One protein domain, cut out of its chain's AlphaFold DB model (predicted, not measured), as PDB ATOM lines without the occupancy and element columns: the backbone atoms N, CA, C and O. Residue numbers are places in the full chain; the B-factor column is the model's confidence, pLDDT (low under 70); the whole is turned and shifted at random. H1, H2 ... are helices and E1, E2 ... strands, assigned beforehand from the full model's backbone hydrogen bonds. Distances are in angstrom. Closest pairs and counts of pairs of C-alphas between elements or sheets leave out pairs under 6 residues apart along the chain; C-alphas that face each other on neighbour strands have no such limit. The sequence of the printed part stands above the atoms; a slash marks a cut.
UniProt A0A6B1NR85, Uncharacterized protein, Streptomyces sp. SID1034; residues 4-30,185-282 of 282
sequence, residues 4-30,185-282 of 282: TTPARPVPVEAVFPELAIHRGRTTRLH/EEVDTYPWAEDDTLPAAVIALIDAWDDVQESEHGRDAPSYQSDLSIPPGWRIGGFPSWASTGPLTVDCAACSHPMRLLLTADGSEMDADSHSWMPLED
ATOM      1  N   THR A   4     174.121 235.988 164.612       87.81
ATOM      2  CA  THR A   4     175.495 235.710 164.212       87.81
ATOM      3  C   THR A   4     175.745 236.170 162.792       87.81
ATOM      4  O   THR A   4     174.932 235.952 161.892       87.81
ATOM      5  N   THR A   5     176.899 236.776 162.584       87.56
ATOM      6  CA  THR A   5     177.437 237.126 161.284       87.56
ATOM      7  C   THR A   5     177.762 235.838 160.517       87.56
ATOM      8  O   THR A   5     178.406 234.947 161.078       87.56
ATOM      9  N   PRO A   6     177.350 235.714 159.243       86.06
ATOM     10  CA  PRO A   6     177.799 234.641 158.368       86.06
ATOM     11  C   PRO A   6     179.327 234.569 158.279       86.06
ATOM     12  O   PRO A   6     180.044 235.532 158.564       86.06
ATOM     13  N   ALA A   7     179.839 233.428 157.820       87.25
ATOM     14  CA  ALA A   7     181.239 233.346 157.431       87.25
ATOM     15  C   ALA A   7     181.544 234.377 156.331       87.25
ATOM     16  O   ALA A   7     180.725 234.598 155.435       87.25
ATOM     17  N   ARG A   8     182.734 234.988 156.395       88.75
ATOM     18  CA  ARG A   8     183.199 235.922 155.361       88.75
ATOM     19  C   ARG A   8     183.187 235.242 153.987       88.75
ATOM     20  O   ARG A   8     183.518 234.054 153.925       88.75
ATOM     21  N   PRO A   9     182.891 235.980 152.898       89.75
ATOM     22  CA  PRO A   9     182.913 235.430 151.542       89.75
ATOM     23  C   PRO A   9     184.262 234.798 151.193       89.75
ATOM     24  O   PRO A   9     184.315 233.774 150.514       89.75
ATOM     25  N   VAL A  10     185.347 235.382 151.714       91.56
ATOM     26  CA  VAL A  10     186.706 234.855 151.611       91.56
ATOM     27  C   VAL A  10     187.431 234.900 152.964       91.56
ATOM     28  O   VAL A  10     187.190 235.798 153.777       91.56
ATOM     29  N   PRO A  11     188.338 233.946 153.241       92.94
ATOM     30  CA  PRO A  11     189.193 233.993 154.424       92.94
ATOM     31  C   PRO A  11     190.250 235.102 154.293       92.94
ATOM     32  O   PRO A  11     191.252 234.919 153.606       92.94
ATOM     33  N   VAL A  12     190.041 236.227 154.991       94.75
ATOM     34  CA  VAL A  12     190.850 237.461 154.874       94.75
ATOM     35  C   VAL A  12     192.356 237.198 154.908       94.75
ATOM     36  O   VAL A  12     193.061 237.597 153.996       94.75
ATOM     37  N   GLU A  13     192.859 236.466 155.901       96.19
ATOM     38  CA  GLU A  13     194.309 236.243 156.058       96.19
ATOM     39  C   GLU A  13     194.897 235.168 155.140       96.19
ATOM     40  O   GLU A  13     196.115 235.030 155.057       96.19
ATOM     41  N   ALA A  14     194.061 234.391 154.451       95.00
ATOM     42  CA  ALA A  14     194.556 233.539 153.376       95.00
ATOM     43  C   ALA A  14     194.800 234.355 152.098       95.00
ATOM     44  O   ALA A  14     195.682 234.006 151.319       95.00
ATOM     45  N   VAL A  15     194.019 235.425 151.899       95.50
ATOM     46  CA  VAL A  15     194.171 236.370 150.784       95.50
ATOM     47  C   VAL A  15     195.261 237.399 151.096       95.50
ATOM     48  O   VAL A  15     196.126 237.645 150.263       95.50
ATOM     49  N   PHE A  16     195.263 237.930 152.321       96.31
ATOM     50  CA  PHE A  16     196.172 238.971 152.803       96.31
ATOM     51  C   PHE A  16     196.856 238.541 154.114       96.31
ATOM     52  O   PHE A  16     196.456 238.978 155.202       96.31
ATOM     53  N   PRO A  17     197.881 237.671 154.069       97.19
ATOM     54  CA  PRO A  17     198.592 237.230 155.272       97.19
ATOM     55  C   PRO A  17     199.156 238.382 156.120       97.19
ATOM     56  O   PRO A  17     199.239 238.279 157.344       97.19
ATOM     57  N   GLU A  18     199.511 239.501 155.487       96.25
ATOM     58  CA  GLU A  18     200.029 240.715 156.118       96.25
ATOM     59  C   GLU A  18     199.025 241.355 157.088       96.25
ATOM     60  O   GLU A  18     199.435 242.006 158.050       96.25
ATOM     61  N   LEU A  19     197.719 241.143 156.897       96.94
ATOM     62  CA  LEU A  19     196.684 241.684 157.781       96.94
ATOM     63  C   LEU A  19     196.599 240.972 159.135       96.94
ATOM     64  O   LEU A  19     195.983 241.509 160.056       96.94
ATOM     65  N   ALA A  20     197.260 239.824 159.311       96.62
ATOM     66  CA  ALA A  20     197.207 239.072 160.563       96.62
ATOM     67  C   ALA A  20     197.692 239.876 161.777       96.62
ATOM     68  O   ALA A  20     197.126 239.774 162.866       96.62
ATOM     69  N   ILE A  21     198.702 240.733 161.593       96.50
ATOM     70  CA  ILE A  21     199.209 241.611 162.662       96.50
ATOM     71  C   ILE A  21     198.315 242.834 162.915       96.50
ATOM     72  O   ILE A  21     198.467 243.504 163.935       96.50
ATOM     73  N   HIS A  22     197.395 243.126 161.994       95.94
ATOM     74  CA  HIS A  22     196.463 244.249 162.055       95.94
ATOM     75  C   HIS A  22     195.059 243.830 162.510       95.94
ATOM     76  O   HIS A  22     194.204 244.693 162.712       95.94
ATOM     77  N   ARG A  23     194.813 242.527 162.701       96.38
ATOM     78  CA  ARG A  23     193.522 242.004 163.144       96.38
ATOM     79  C   ARG A  23     193.106 242.626 164.479       96.38
ATOM     80  O   ARG A  23     193.796 242.515 165.493       96.38
ATOM     81  N   GLY A  24     191.929 243.236 164.483       95.00
ATOM     82  CA  GLY A  24     191.230 243.696 165.673       95.00
ATOM     83  C   GLY A  24     190.007 242.836 165.981       95.00
ATOM     84  O   GLY A  24     189.622 241.950 165.220       95.00
ATOM     85  N   ARG A  25     189.359 243.140 167.108       94.88
ATOM     86  CA  ARG A  25     188.041 242.598 167.458       94.88
ATOM     87  C   ARG A  25     187.079 243.728 167.773       94.88
ATOM     88  O   ARG A  25     187.467 244.753 168.339       94.88
ATOM     89  N   THR A  26     185.821 243.530 167.413       95.56
ATOM     90  CA  THR A  26     184.725 244.445 167.728       95.56
ATOM     91  C   THR A  26     183.514 243.649 168.182       95.56
ATOM     92  O   THR A  26     183.320 242.504 167.773       95.56
ATOM     93  N   THR A  27     182.703 244.236 169.058       96.81
ATOM     94  CA  THR A  27     181.416 243.648 169.425       96.81
ATOM     95  C   THR A  27     180.323 244.331 168.626       96.81
ATOM     96  O   THR A  27     179.982 245.475 168.929       96.81
ATOM     97  N   ARG A  28     179.758 243.635 167.637       95.44
ATOM     98  CA  ARG A  28     178.518 244.046 166.980       95.44
ATOM     99  C   ARG A  28     177.396 243.990 168.004       95.44
ATOM    100  O   ARG A  28     177.270 243.034 168.766       95.44
ATOM    101  N   LEU A  29     176.604 245.046 168.057       95.00
ATOM    102  CA  LEU A  29     175.402 245.134 168.862       95.00
ATOM    103  C   LEU A  29     174.242 245.059 167.881       95.00
ATOM    104  O   LEU A  29     174.112 245.958 167.064       95.00
ATOM    105  N   HIS A  30     173.415 244.017 167.953       94.69
ATOM    106  CA  HIS A  30     172.201 243.899 167.140       94.69
ATOM    107  C   HIS A  30     171.001 244.392 167.962       94.69
ATOM    108  O   HIS A  30     170.460 243.611 168.758       94.69
ATOM    109  N   GLU A 185     177.543 240.284 169.573       95.12
ATOM    110  CA  GLU A 185     178.367 239.300 168.873       95.12
ATOM    111  C   GLU A 185     179.796 239.833 168.731       95.12
ATOM    112  O   GLU A 185     180.000 240.966 168.303       95.12
ATOM    113  N   GLU A 186     180.800 239.030 169.076       95.19
ATOM    114  CA  GLU A 186     182.201 239.393 168.859       95.19
ATOM    115  C   GLU A 186     182.695 238.871 167.510       95.19
ATOM    116  O   GLU A 186     182.646 237.671 167.250       95.19
ATOM    117  N   VAL A 187     183.211 239.773 166.677       94.94
ATOM    118  CA  VAL A 187     183.730 239.456 165.345       94.94
ATOM    119  C   VAL A 187     185.127 240.032 165.161       94.94
ATOM    120  O   VAL A 187     185.489 241.055 165.755       94.94
ATOM    121  N   ASP A 188     185.904 239.375 164.308       95.38
ATOM    122  CA  ASP A 188     187.170 239.916 163.832       95.38
ATOM    123  C   ASP A 188     186.896 241.058 162.841       95.38
ATOM    124  O   ASP A 188     185.921 241.035 162.082       95.38
ATOM    125  N   THR A 189     187.752 242.073 162.882       95.12
ATOM    126  CA  THR A 189     187.681 243.269 162.037       95.12
ATOM    127  C   THR A 189     189.092 243.716 161.685       95.12
ATOM    128  O   THR A 189     190.040 243.409 162.413       95.12
ATOM    129  N   TYR A 190     189.238 244.450 160.591       96.06
ATOM    130  CA  TYR A 190     190.519 244.954 160.115       96.06
ATOM    131  C   TYR A 190     190.443 246.468 159.899       96.06
ATOM    132  O   TYR A 190     189.342 247.023 159.857       96.06
ATOM    133  N   PRO A 191     191.585 247.174 159.848       95.00
ATOM    134  CA  PRO A 191     191.574 248.605 159.601       95.00
ATOM    135  C   PRO A 191     190.986 248.927 158.228       95.00
ATOM    136  O   PRO A 191     191.060 248.128 157.289       95.00
ATOM    137  N   TRP A 192     190.458 250.142 158.111       93.06
ATOM    138  CA  TRP A 192     190.251 250.786 156.817       93.06
ATOM    139  C   TRP A 192     191.551 250.694 155.993       93.06
ATOM    140  O   TRP A 192     192.624 250.708 156.589       93.06
ATOM    141  N   ALA A 193     191.490 250.532 154.670       93.19
ATOM    142  CA  ALA A 193     192.689 250.438 153.830       93.19
ATOM    143  C   ALA A 193     192.881 251.704 152.994       93.19
ATOM    144  O   ALA A 193     192.794 251.667 151.777       93.19
ATOM    145  N   GLU A 194     193.138 252.830 153.662       89.69
ATOM    146  CA  GLU A 194     193.511 254.090 153.004       89.69
ATOM    147  C   GLU A 194     194.515 254.879 153.858       89.69
ATOM    148  O   GLU A 194     194.584 254.720 155.081       89.69
ATOM    149  N   ASP A 195     195.277 255.763 153.217       87.12
ATOM    150  CA  ASP A 195     196.252 256.648 153.858       87.12
ATOM    151  C   ASP A 195     197.211 255.917 154.822       87.12
ATOM    152  O   ASP A 195     197.932 255.004 154.419       87.12
ATOM    153  N   ASP A 196     197.274 256.334 156.088       85.19
ATOM    154  CA  ASP A 196     198.213 255.845 157.102       85.19
ATOM    155  C   ASP A 196     197.620 254.777 158.035       85.19
ATOM    156  O   ASP A 196     198.266 254.347 158.994       85.19
ATOM    157  N   THR A 197     196.406 254.304 157.741       89.88
ATOM    158  CA  THR A 197     195.726 253.274 158.545       89.88
ATOM    159  C   THR A 197     196.333 251.878 158.371       89.88
ATOM    160  O   THR A 197     196.257 251.052 159.286       89.88
ATOM    161  N   LEU A 198     196.994 251.635 157.234       94.56
ATOM    162  CA  LEU A 198     197.755 250.429 156.909       94.56
ATOM    163  C   LEU A 198     199.040 250.791 156.143       94.56
ATOM    164  O   LEU A 198     199.127 251.861 155.541       94.56
ATOM    165  N   PRO A 199     200.063 249.914 156.119       96.06
ATOM    166  CA  PRO A 199     201.229 250.127 155.269       96.06
ATOM    167  C   PRO A 199     200.827 250.223 153.790       96.06
ATOM    168  O   PRO A 199     200.080 249.380 153.301       96.06
ATOM    169  N   ALA A 200     201.406 251.175 153.049       96.44
ATOM    170  CA  ALA A 200     201.072 251.410 151.638       96.44
ATOM    171  C   ALA A 200     201.185 250.156 150.746       96.44
ATOM    172  O   ALA A 200     200.420 249.992 149.803       96.44
ATOM    173  N   ALA A 201     202.117 249.248 151.056       96.50
ATOM    174  CA  ALA A 201     202.247 247.982 150.338       96.50
ATOM    175  C   ALA A 201     201.044 247.046 150.555       96.50
ATOM    176  O   ALA A 201     200.654 246.348 149.631       96.50
ATOM    177  N   VAL A 202     200.452 247.045 151.755       97.19
ATOM    178  CA  VAL A 202     199.253 246.253 152.070       97.19
ATOM    179  C   VAL A 202     198.027 246.866 151.399       97.19
ATOM    180  O   VAL A 202     197.243 246.131 150.815       97.19
ATOM    181  N   ILE A 203     197.903 248.197 151.413       97.06
ATOM    182  CA  ILE A 203     196.828 248.907 150.701       97.06
ATOM    183  C   ILE A 203     196.872 248.566 149.205       97.06
ATOM    184  O   ILE A 203     195.887 248.097 148.660       97.06
ATOM    185  N   ALA A 204     198.047 248.645 148.572       97.12
ATOM    186  CA  ALA A 204     198.192 248.293 147.158       97.12
ATOM    187  C   ALA A 204     197.864 246.817 146.841       97.12
ATOM    188  O   ALA A 204     197.434 246.515 145.730       97.12
ATOM    189  N   LEU A 205     198.085 245.891 147.785       97.12
ATOM    190  CA  LEU A 205     197.672 244.489 147.630       97.12
ATOM    191  C   LEU A 205     196.150 244.340 147.691       97.12
ATOM    192  O   LEU A 205     195.593 243.554 146.928       97.12
ATOM    193  N   ILE A 206     195.502 245.080 148.592       97.75
ATOM    194  CA  ILE A 206     194.046 245.118 148.732       97.75
ATOM    195  C   ILE A 206     193.412 245.706 147.471       97.75
ATOM    196  O   ILE A 206     192.576 245.038 146.872       97.75
ATOM    197  N   ASP A 207     193.884 246.866 147.010       97.12
ATOM    198  CA  ASP A 207     193.379 247.527 145.800       97.12
ATOM    199  C   ASP A 207     193.495 246.609 144.575       97.12
ATOM    200  O   ASP A 207     192.544 246.430 143.818       97.12
ATOM    201  N   ALA A 208     194.651 245.955 144.401       97.38
ATOM    202  CA  ALA A 208     194.860 245.028 143.292       97.38
ATOM    203  C   ALA A 208     193.951 243.790 143.371       97.38
ATOM    204  O   ALA A 208     193.581 243.232 142.338       97.38
ATOM    205  N   TRP A 209     193.619 243.329 144.581       97.38
ATOM    206  CA  TRP A 209     192.680 242.229 144.768       97.38
ATOM    207  C   TRP A 209     191.245 242.669 144.461       97.38
ATOM    208  O   TRP A 209     190.577 241.973 143.700       97.38
ATOM    209  N   ASP A 210     190.808 243.824 144.967       96.44
ATOM    210  CA  ASP A 210     189.487 244.400 144.680       96.44
ATOM    211  C   ASP A 210     189.298 244.625 143.164       96.44
ATOM    212  O   ASP A 210     188.279 244.212 142.605       96.44
ATOM    213  N   ASP A 211     190.310 245.158 142.464       96.56
ATOM    214  CA  ASP A 211     190.306 245.335 141.001       96.56
ATOM    215  C   ASP A 211     190.109 244.001 140.257       96.56
ATOM    216  O   ASP A 211     189.333 243.903 139.300       96.56
ATOM    217  N   VAL A 212     190.815 242.945 140.683       96.31
ATOM    218  CA  VAL A 212     190.667 241.602 140.100       96.31
ATOM    219  C   VAL A 212     189.264 241.063 140.369       96.31
ATOM    220  O   VAL A 212     188.610 240.597 139.433       96.31
ATOM    221  N   GLN A 213     188.773 241.182 141.602       94.69
ATOM    222  CA  GLN A 213     187.441 240.738 142.001       94.69
ATOM    223  C   GLN A 213     186.345 241.411 141.169       94.69
ATOM    224  O   GLN A 213     185.515 240.699 140.596       94.69
ATOM    225  N   GLU A 214     186.379 242.740 141.031       94.00
ATOM    226  CA  GLU A 214     185.428 243.494 140.207       94.00
ATOM    227  C   GLU A 214     185.533 243.086 138.729       94.00
ATOM    228  O   GLU A 214     184.513 242.902 138.056       94.00
ATOM    229  N   SER A 215     186.750 242.884 138.211       94.88
ATOM    230  CA  SER A 215     186.953 242.511 136.806       94.88
ATOM    231  C   SER A 215     186.425 241.112 136.459       94.88
ATOM    232  O   SER A 215     185.895 240.912 135.363       94.88
ATOM    233  N   GLU A 216     186.550 240.148 137.376       94.50
ATOM    234  CA  GLU A 216     186.171 238.749 137.152       94.50
ATOM    235  C   GLU A 216     184.704 238.468 137.498       94.50
ATOM    236  O   GLU A 216     184.053 237.669 136.819       94.50
ATOM    237  N   HIS A 217     184.172 239.123 138.533       91.00
ATOM    238  CA  HIS A 217     182.858 238.814 139.108       91.00
ATOM    239  C   HIS A 217     181.846 239.966 138.976       91.00
ATOM    240  O   HIS A 217     180.663 239.776 139.258       91.00
ATOM    241  N   GLY A 218     182.272 241.125 138.468       90.81
ATOM    242  CA  GLY A 218     181.435 242.302 138.260       90.81
ATOM    243  C   GLY A 218     181.294 243.176 139.507       90.81
ATOM    244  O   GLY A 218     181.961 242.974 140.513       90.81
ATOM    245  N   ARG A 219     180.392 244.161 139.439       82.81
ATOM    246  CA  ARG A 219     180.215 245.180 140.495       82.81
ATOM    247  C   ARG A 219     179.785 244.629 141.854       82.81
ATOM    248  O   ARG A 219     180.028 245.281 142.854       82.81
ATOM    249  N   ASP A 220     179.148 243.460 141.870       85.38
ATOM    250  CA  ASP A 220     178.665 242.818 143.097       85.38
ATOM    251  C   ASP A 220     179.728 241.882 143.712       85.38
ATOM    252  O   ASP A 220     179.422 241.059 144.579       85.38
ATOM    253  N   ALA A 221     180.971 241.936 143.216       90.56
ATOM    254  CA  ALA A 221     182.078 241.177 143.774       90.56
ATOM    255  C   ALA A 221     182.391 241.651 145.204       90.56
ATOM    256  O   ALA A 221     182.347 242.854 145.461       90.56
ATOM    257  N   PRO A 222     182.761 240.738 146.123       91.62
ATOM    258  CA  PRO A 222     183.161 241.136 147.462       91.62
ATOM    259  C   PRO A 222     184.367 242.072 147.427       91.62
ATOM    260  O   PRO A 222     185.340 241.755 146.738       91.62
ATOM    261  N   SER A 223     184.323 243.144 148.215       93.50
ATOM    262  CA  SER A 223     185.439 244.079 148.385       93.50
ATOM    263  C   SER A 223     186.010 244.032 149.798       93.50
ATOM    264  O   SER A 223     185.344 243.621 150.758       93.50
ATOM    265  N   TYR A 224     187.258 244.463 149.967       94.69
ATOM    266  CA  TYR A 224     187.870 244.484 151.289       94.69
ATOM    267  C   TYR A 224     187.122 245.409 152.256       94.69
ATOM    268  O   TYR A 224     186.749 244.975 153.353       94.69
ATOM    269  N   GLN A 225     186.875 246.664 151.866       91.75
ATOM    270  CA  GLN A 225     186.218 247.652 152.727       91.75
ATOM    271  C   GLN A 225     184.811 247.210 153.137       91.75
ATOM    272  O   GLN A 225     184.496 247.275 154.329       91.75
ATOM    273  N   SER A 226     183.992 246.753 152.186       89.50
ATOM    274  CA  SER A 226     182.571 246.482 152.429       89.50
ATOM    275  C   SER A 226     182.323 245.103 153.034       89.50
ATOM    276  O   SER A 226     181.483 244.969 153.922       89.50
ATOM    277  N   ASP A 227     183.078 244.071 152.638       92.44
ATOM    278  CA  ASP A 227     182.775 242.686 153.025       92.44
ATOM    279  C   ASP A 227     183.723 242.086 154.064       92.44
ATOM    280  O   ASP A 227     183.353 241.152 154.786       92.44
ATOM    281  N   LEU A 228     184.960 242.583 154.143       93.81
ATOM    282  CA  LEU A 228     186.029 241.917 154.895       93.81
ATOM    283  C   LEU A 228     186.514 242.713 156.108       93.81
ATOM    284  O   LEU A 228     186.925 242.105 157.100       93.81
ATOM    285  N   SER A 229     186.456 244.042 156.045       94.31
ATOM    286  CA  SER A 229     187.159 244.932 156.968       94.31
ATOM    287  C   SER A 229     186.350 245.290 158.222       94.31
ATOM    288  O   SER A 229     186.569 244.716 159.301       94.31
ATOM    289  N   ILE A 230     185.412 246.236 158.122       93.62
ATOM    290  CA  ILE A 230     184.717 246.826 159.273       93.62
ATOM    291  C   ILE A 230     183.219 246.502 159.192       93.62
ATOM    292  O   ILE A 230     182.579 246.908 158.227       93.62
ATOM    293  N   PRO A 231     182.621 245.844 160.207       92.19
ATOM    294  CA  PRO A 231     181.181 245.609 160.213       92.19
ATOM    295  C   PRO A 231     180.384 246.921 160.220       92.19
ATOM    296  O   PRO A 231     180.719 247.823 161.007       92.19
ATOM    297  N   PRO A 232     179.270 246.996 159.468       90.94
ATOM    298  CA  PRO A 232     178.299 248.074 159.596       90.94
ATOM    299  C   PRO A 232     177.502 247.949 160.903       90.94
ATOM    300  O   PRO A 232     177.606 246.963 161.650       90.94
ATOM    301  N   GLY A 233     176.653 248.942 161.163       91.62
ATOM    302  CA  GLY A 233     175.720 248.899 162.279       91.62
ATOM    303  C   GLY A 233     176.291 249.420 163.593       91.62
ATOM    304  O   GLY A 233     177.256 250.186 163.658       91.62
ATOM    305  N   TRP A 234     175.639 249.019 164.683       94.31
ATOM    306  CA  TRP A 234     176.063 249.393 166.026       94.31
ATOM    307  C   TRP A 234     177.180 248.474 166.493       94.31
ATOM    308  O   TRP A 234     177.057 247.252 166.426       94.31
ATOM    309  N   ARG A 235     178.266 249.045 167.009       95.06
ATOM    310  CA  ARG A 235     179.414 248.253 167.461       95.06
ATOM    311  C   ARG A 235     180.250 248.957 168.512       95.06
ATOM    312  O   ARG A 235     180.378 250.179 168.501       95.06
ATOM    313  N   ILE A 236     180.843 248.166 169.396       96.00
ATOM    314  CA  ILE A 236     181.776 248.623 170.426       96.00
ATOM    315  C   ILE A 236     183.201 248.234 170.035       96.00
ATOM    316  O   ILE A 236     183.475 247.077 169.702       96.00
ATOM    317  N   GLY A 237     184.113 249.203 170.092       93.31
ATOM    318  CA  GLY A 237     185.504 249.024 169.681       93.31
ATOM    319  C   GLY A 237     185.669 248.763 168.179       93.31
ATOM    320  O   GLY A 237     184.836 249.157 167.360       93.31
ATOM    321  N   GLY A 238     186.750 248.074 167.815       92.56
ATOM    322  CA  GLY A 238     187.171 247.914 166.421       92.56
ATOM    323  C   GLY A 238     187.813 249.178 165.851       92.56
ATOM    324  O   GLY A 238     188.338 250.010 166.593       92.56
ATOM    325  N   PHE A 239     187.757 249.317 164.528       92.38
ATOM    326  CA  PHE A 239     188.369 250.428 163.797       92.38
ATOM    327  C   PHE A 239     187.323 251.456 163.348       92.38
ATOM    328  O   PHE A 239     186.181 251.078 163.087       92.38
ATOM    329  N   PRO A 240     187.643 252.756 163.288       89.62
ATOM    330  CA  PRO A 240     186.759 253.747 162.675       89.62
ATOM    331  C   PRO A 240     186.631 253.508 161.163       89.62
ATOM    332  O   PRO A 240     187.587 253.077 160.524       89.62
ATOM    333  N   SER A 241     185.447 253.781 160.612       84.62
ATOM    334  CA  SER A 241     185.223 253.868 159.165       84.62
ATOM    335  C   SER A 241     185.308 255.327 158.717       84.62
ATOM    336  O   SER A 241     184.957 256.231 159.478       84.62
ATOM    337  N   TRP A 242     185.777 255.555 157.489       81.81
ATOM    338  CA  TRP A 242     186.169 256.890 157.014       81.81
ATOM    339  C   TRP A 242     185.568 257.288 155.663       81.81
ATOM    340  O   TRP A 242     185.992 258.282 155.078       81.81
ATOM    341  N   ALA A 243     184.545 256.562 155.206       67.56
ATOM    342  CA  ALA A 243     183.977 256.620 153.856       67.56
ATOM    343  C   ALA A 243     183.616 258.023 153.311       67.56
ATOM    344  O   ALA A 243     183.413 258.176 152.113       67.56
ATOM    345  N   SER A 244     183.502 259.056 154.156       62.78
ATOM    346  CA  SER A 244     183.171 260.427 153.727       62.78
ATOM    347  C   SER A 244     184.224 261.491 154.044       62.78
ATOM    348  O   SER A 244     184.109 262.605 153.539       62.78
ATOM    349  N   THR A 245     185.217 261.206 154.887       70.62
ATOM    350  CA  THR A 245     186.191 262.217 155.346       70.62
ATOM    351  C   THR A 245     187.642 261.831 155.105       70.62
ATOM    352  O   THR A 245     188.509 262.683 155.284       70.62
ATOM    353  N   GLY A 246     187.909 260.574 154.739       77.06
ATOM    354  CA  GLY A 246     189.239 259.981 154.856       77.06
ATOM    355  C   GLY A 246     189.659 259.802 156.327       77.06
ATOM    356  O   GLY A 246     188.996 260.336 157.233       77.06
ATOM    357  N   PRO A 247     190.707 259.003 156.595       81.06
ATOM    358  CA  PRO A 247     191.268 258.822 157.926       81.06
ATOM    359  C   PRO A 247     191.670 260.134 158.601       81.06
ATOM    360  O   PRO A 247     192.425 260.938 158.059       81.06
ATOM    361  N   LEU A 248     191.182 260.350 159.824       80.81
ATOM    362  CA  LEU A 248     191.562 261.494 160.650       80.81
ATOM    363  C   LEU A 248     192.082 261.023 162.004       80.81
ATOM    364  O   LEU A 248     191.456 260.217 162.695       80.81
ATOM    365  N   THR A 249     193.206 261.590 162.436       80.62
ATOM    366  CA  THR A 249     193.641 261.424 163.824       80.62
ATOM    367  C   THR A 249     192.738 262.265 164.722       80.62
ATOM    368  O   THR A 249     192.656 263.486 164.579       80.62
ATOM    369  N   VAL A 250     192.042 261.605 165.647       86.62
ATOM    370  CA  VAL A 250     191.188 262.263 166.640       86.62
ATOM    371  C   VAL A 250     191.899 262.206 167.983       86.62
ATOM    372  O   VAL A 250     191.882 261.176 168.651       86.62
ATOM    373  N   ASP A 251     192.519 263.312 168.381       91.25
ATOM    374  CA  ASP A 251     193.238 263.414 169.650       91.25
ATOM    375  C   ASP A 251     192.368 264.014 170.756       91.25
ATOM    376  O   ASP A 251     191.514 264.877 170.536       91.25
ATOM    377  N   CYS A 252     192.612 263.589 171.994       89.44
ATOM    378  CA  CYS A 252     191.952 264.169 173.153       89.44
ATOM    379  C   CYS A 252     192.377 265.634 173.331       89.44
ATOM    380  O   CYS A 252     193.545 265.917 173.588       89.44
ATOM    381  N   ALA A 253     191.420 266.563 173.317       89.38
ATOM    382  CA  ALA A 253     191.701 267.993 173.471       89.38
ATOM    383  C   ALA A 253     192.431 268.368 174.781       89.38
ATOM    384  O   ALA A 253     193.074 269.411 174.846       89.38
ATOM    385  N   ALA A 254     192.336 267.539 175.828       91.62
ATOM    386  CA  ALA A 254     192.964 267.807 177.123       91.62
ATOM    387  C   ALA A 254     194.405 267.282 177.238       91.62
ATOM    388  O   ALA A 254     195.203 267.871 177.965       91.62
ATOM    389  N   CYS A 255     194.741 266.169 176.578       92.56
ATOM    390  CA  CYS A 255     196.034 265.494 176.757       92.56
ATOM    391  C   CYS A 255     196.746 265.099 175.457       92.56
ATOM    392  O   CYS A 255     197.794 264.457 175.522       92.56
ATOM    393  N   SER A 256     196.174 265.435 174.299       92.56
ATOM    394  CA  SER A 256     196.703 265.171 172.953       92.56
ATOM    395  C   SER A 256     196.996 263.701 172.637       92.56
ATOM    396  O   SER A 256     197.703 263.413 171.680       92.56
ATOM    397  N   HIS A 257     196.490 262.758 173.434       90.75
ATOM    398  CA  HIS A 257     196.618 261.339 173.117       90.75
ATOM    399  C   HIS A 257     195.560 260.930 172.087       90.75
ATOM    400  O   HIS A 257     194.407 261.360 172.236       90.75
ATOM    401  N   PRO A 258     195.904 260.040 171.136       89.12
ATOM    402  CA  PRO A 258     194.942 259.473 170.204       89.12
ATOM    403  C   PRO A 258     193.762 258.840 170.934       89.12
ATOM    404  O   PRO A 258     193.923 258.022 171.849       89.12
ATOM    405  N   MET A 259     192.555 259.232 170.541       90.00
ATOM    406  CA  MET A 259     191.327 258.662 171.069       90.00
ATOM    407  C   MET A 259     191.111 257.265 170.500       90.00
ATOM    408  O   MET A 259     191.461 256.945 169.366       90.00
ATOM    409  N   ARG A 260     190.483 256.416 171.310       86.81
ATOM    410  CA  ARG A 260     190.069 255.076 170.902       86.81
ATOM    411  C   ARG A 260     188.579 255.083 170.617       86.81
ATOM    412  O   ARG A 260     187.805 255.624 171.408       86.81
ATOM    413  N   LEU A 261     188.185 254.443 169.521       91.19
ATOM    414  CA  LEU A 261     186.780 254.269 169.183       91.19
ATOM    415  C   LEU A 261     186.074 253.471 170.287       91.19
ATOM    416  O   LEU A 261     186.435 252.329 170.569       91.19
ATOM    417  N   LEU A 262     185.071 254.091 170.911       92.62
ATOM    418  CA  LEU A 262     184.226 253.433 171.903       92.62
ATOM    419  C   LEU A 262     183.017 252.775 171.242       92.62
ATOM    420  O   LEU A 262     182.807 251.581 171.422       92.62
ATOM    421  N   LEU A 263     182.232 253.561 170.503       93.69
ATOM    422  CA  LEU A 263     180.967 253.164 169.897       93.69
ATOM    423  C   LEU A 263     180.882 253.743 168.486       93.69
ATOM    424  O   LEU A 263     181.080 254.944 168.306       93.69
ATOM    425  N   THR A 264     180.482 252.909 167.536       93.50
ATOM    426  CA  THR A 264     179.851 253.345 166.289       93.50
ATOM    427  C   THR A 264     178.360 253.055 166.398       93.50
ATOM    428  O   THR A 264     177.971 251.973 166.836       93.50
ATOM    429  N   ALA A 265     177.536 254.039 166.048       90.69
ATOM    430  CA  ALA A 265     176.082 253.947 166.066       90.69
ATOM    431  C   ALA A 265     175.552 254.361 164.692       90.69
ATOM    432  O   ALA A 265     175.380 255.549 164.419       90.69
ATOM    433  N   ASP A 266     175.354 253.373 163.830       87.25
ATOM    434  CA  ASP A 266     174.837 253.569 162.480       87.25
ATOM    435  C   ASP A 266     173.297 253.682 162.480       87.25
ATOM    436  O   ASP A 266     172.614 253.184 163.383       87.25
ATOM    437  N   GLY A 267     172.738 254.351 161.472       82.12
ATOM    438  CA  GLY A 267     171.297 254.420 161.229       82.12
ATOM    439  C   GLY A 267     170.714 253.130 160.648       82.12
ATOM    440  O   GLY A 267     169.501 252.939 160.701       82.12
ATOM    441  N   SER A 268     171.559 252.237 160.128       80.25
ATOM    442  CA  SER A 268     171.163 250.946 159.561       80.25
ATOM    443  C   SER A 268     172.044 249.813 160.087       80.25
ATOM    444  O   SER A 268     173.192 250.031 160.455       80.25
ATOM    445  N   GLU A 269     171.511 248.591 160.175       81.38
ATOM    446  CA  GLU A 269     172.313 247.414 160.566       81.38
ATOM    447  C   GLU A 269     173.267 246.966 159.445       81.38
ATOM    448  O   GLU A 269     174.257 246.284 159.715       81.38
ATOM    449  N   MET A 270     172.949 247.353 158.209       76.44
ATOM    450  CA  MET A 270     173.668 247.064 156.972       76.44
ATOM    451  C   MET A 270     173.185 248.006 155.860       76.44
ATOM    452  O   MET A 270     172.032 248.451 155.886       76.44
ATOM    453  N   ASP A 271     174.041 248.242 154.870       70.69
ATOM    454  CA  ASP A 271     173.704 248.876 153.595       70.69
ATOM    455  C   ASP A 271     173.687 247.842 152.448       70.69
ATOM    456  O   ASP A 271     173.823 246.636 152.676       70.69
ATOM    457  N   ALA A 272     173.448 248.313 151.221       63.94
ATOM    458  CA  ALA A 272     173.392 247.466 150.027       63.94
ATOM    459  C   ALA A 272     174.749 246.840 149.663       63.94
ATOM    460  O   ALA A 272     174.775 245.830 148.973       63.94
ATOM    461  N   ASP A 273     175.856 247.392 150.154       68.56
ATOM    462  CA  ASP A 273     177.200 246.924 149.813       68.56
ATOM    463  C   ASP A 273     177.754 245.975 150.893       68.56
ATOM    464  O   ASP A 273     178.747 245.292 150.682       68.56
ATOM    465  N   SER A 274     177.080 245.867 152.045       72.38
ATOM    466  CA  SER A 274     177.511 245.082 153.210       72.38
ATOM    467  C   SER A 274     176.737 243.767 153.391       72.38
ATOM    468  O   SER A 274     176.517 243.311 154.520       72.38
ATOM    469  N   HIS A 275     176.276 243.136 152.306       74.38
ATOM    470  CA  HIS A 275     175.420 241.940 152.368       74.38
ATOM    471  C   HIS A 275     176.043 240.764 153.137       74.38
ATOM    472  O   HIS A 275     175.327 240.026 153.820       74.38
ATOM    473  N   SER A 276     177.368 240.613 153.091       83.12
ATOM    474  CA  SER A 276     178.108 239.586 153.840       83.12
ATOM    475  C   SER A 276     178.020 239.731 155.366       83.12
ATOM    476  O   SER A 276     178.317 238.787 156.102       83.12
ATOM    477  N   TRP A 277     177.564 240.883 155.864       87.50
ATOM    478  CA  TRP A 277     177.383 241.162 157.286       87.50
ATOM    479  C   TRP A 277     175.958 240.937 157.788       87.50
ATOM    480  O   TRP A 277     175.705 241.139 158.983       87.50
ATOM    481  N   MET A 278     175.032 240.528 156.917       85.56
ATOM    482  CA  MET A 278     173.633 240.315 157.280       85.56
ATOM    483  C   MET A 278     173.521 239.237 158.369       85.56
ATOM    484  O   MET A 278     173.858 238.082 158.107       85.56
ATOM    485  N   PRO A 279     173.068 239.577 159.588       84.31
ATOM    486  CA  PRO A 279     173.017 238.615 160.678       84.31
ATOM    487  C   PRO A 279     171.990 237.516 160.398       84.31
ATOM    488  O   PRO A 279     170.865 237.788 159.976       84.31
ATOM    489  N   LEU A 280     172.372 236.278 160.692       84.81
ATOM    490  CA  LEU A 280     171.473 235.130 160.723       84.81
ATOM    491  C   LEU A 280     170.797 235.053 162.095       84.81
ATOM    492  O   LEU A 280     171.403 235.407 163.108       84.81
ATOM    493  N   GLU A 281     169.540 234.611 162.116       81.38
ATOM    494  CA  GLU A 281     168.763 234.410 163.341       81.38
ATOM    495  C   GLU A 281     168.582 232.914 163.605       81.38
ATOM    496  O   GLU A 281     167.980 232.220 162.786       81.38
ATOM    497  N   ASP A 282     169.070 232.466 164.765       57.75
ATOM    498  CA  ASP A 282     168.831 231.127 165.325       57.75
ATOM    499  C   ASP A 282     167.777 231.158 166.451       57.75
ATOM    500  O   ASP A 282     167.863 232.033 167.364       57.75
TER     501      ASP A 282
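AT A GLANCE: This is residues 4 to 30 and 185 to 282 of the 282 residues of an uncharacterized protein of Streptomyces sp. SID1034 (UniProt A0A6B1NR85). A small sheet, E2-E1-E3, makes one wall; the short H4 sits mid-domain between it and the long H3, with H1 and H2 making a corner nearby. The long unnamed stretch, residues 238 to 282, loops far out to Ala 254 and returns past E3. The 125 printed residues run H1 H2 E1 E2 H3 H4 E3, four named helices and three antiparallel strands, class mixed, with under half in named elements. The whole is compact, radius of gyration of the C-alphas 14.9 A, spanning 50 by 40 by 26 A.

HOW THE PARTS SIT: H1, residues 12 to 15, and H2, residues 17 to 22, only just touch, with 3 pairs of C-alphas within 8 A, and only at the corner; the closest are Glu 13 and Ala 20, 6.1 A. E1, residues 24 to 30, is antiparallel to E2, residues 185 to 189, with N 26 and O 187 at 3.0 A. E1 is also antiparallel to E3, residues 234 to 237, with N 29 and O 234 at 2.8 A. H3, residues 200 to 217, is close but not clearly touching H2; the closest C-alphas, Glu 18 and Val 202, are 6.9 A apart. H4, residues 224 to 229, only grazes the sheet with residues 228 to 229. E2, H3, H4 and E3 make a split strand-helix-strand unit, two same-way strands with E1 between, its crossover right-handed. Each O i to N i+4 pair is within hydrogen-bond range in H3; H2 has 0 of 2, with 2 of 3 O i to N i+3, H4 has 1 of 2, and H1 is too short.

IN THESE COORDINATES: C-alpha 12 begins H1 at (190.850, 237.461, 154.874), and C-alpha 237 ends E3 at (185.504, 249.024, 169.681). From first to last C-alpha, E1 is 19.1 A and H3 25.4 A.

THE WHOLE: Residues 31 to 184 are not printed; C-alphas 30 and 185 are 7.9 A apart. Of the links printed whole, none is long. Residues 243 to 244, 272 to 273 and 282 have pLDDT under 70.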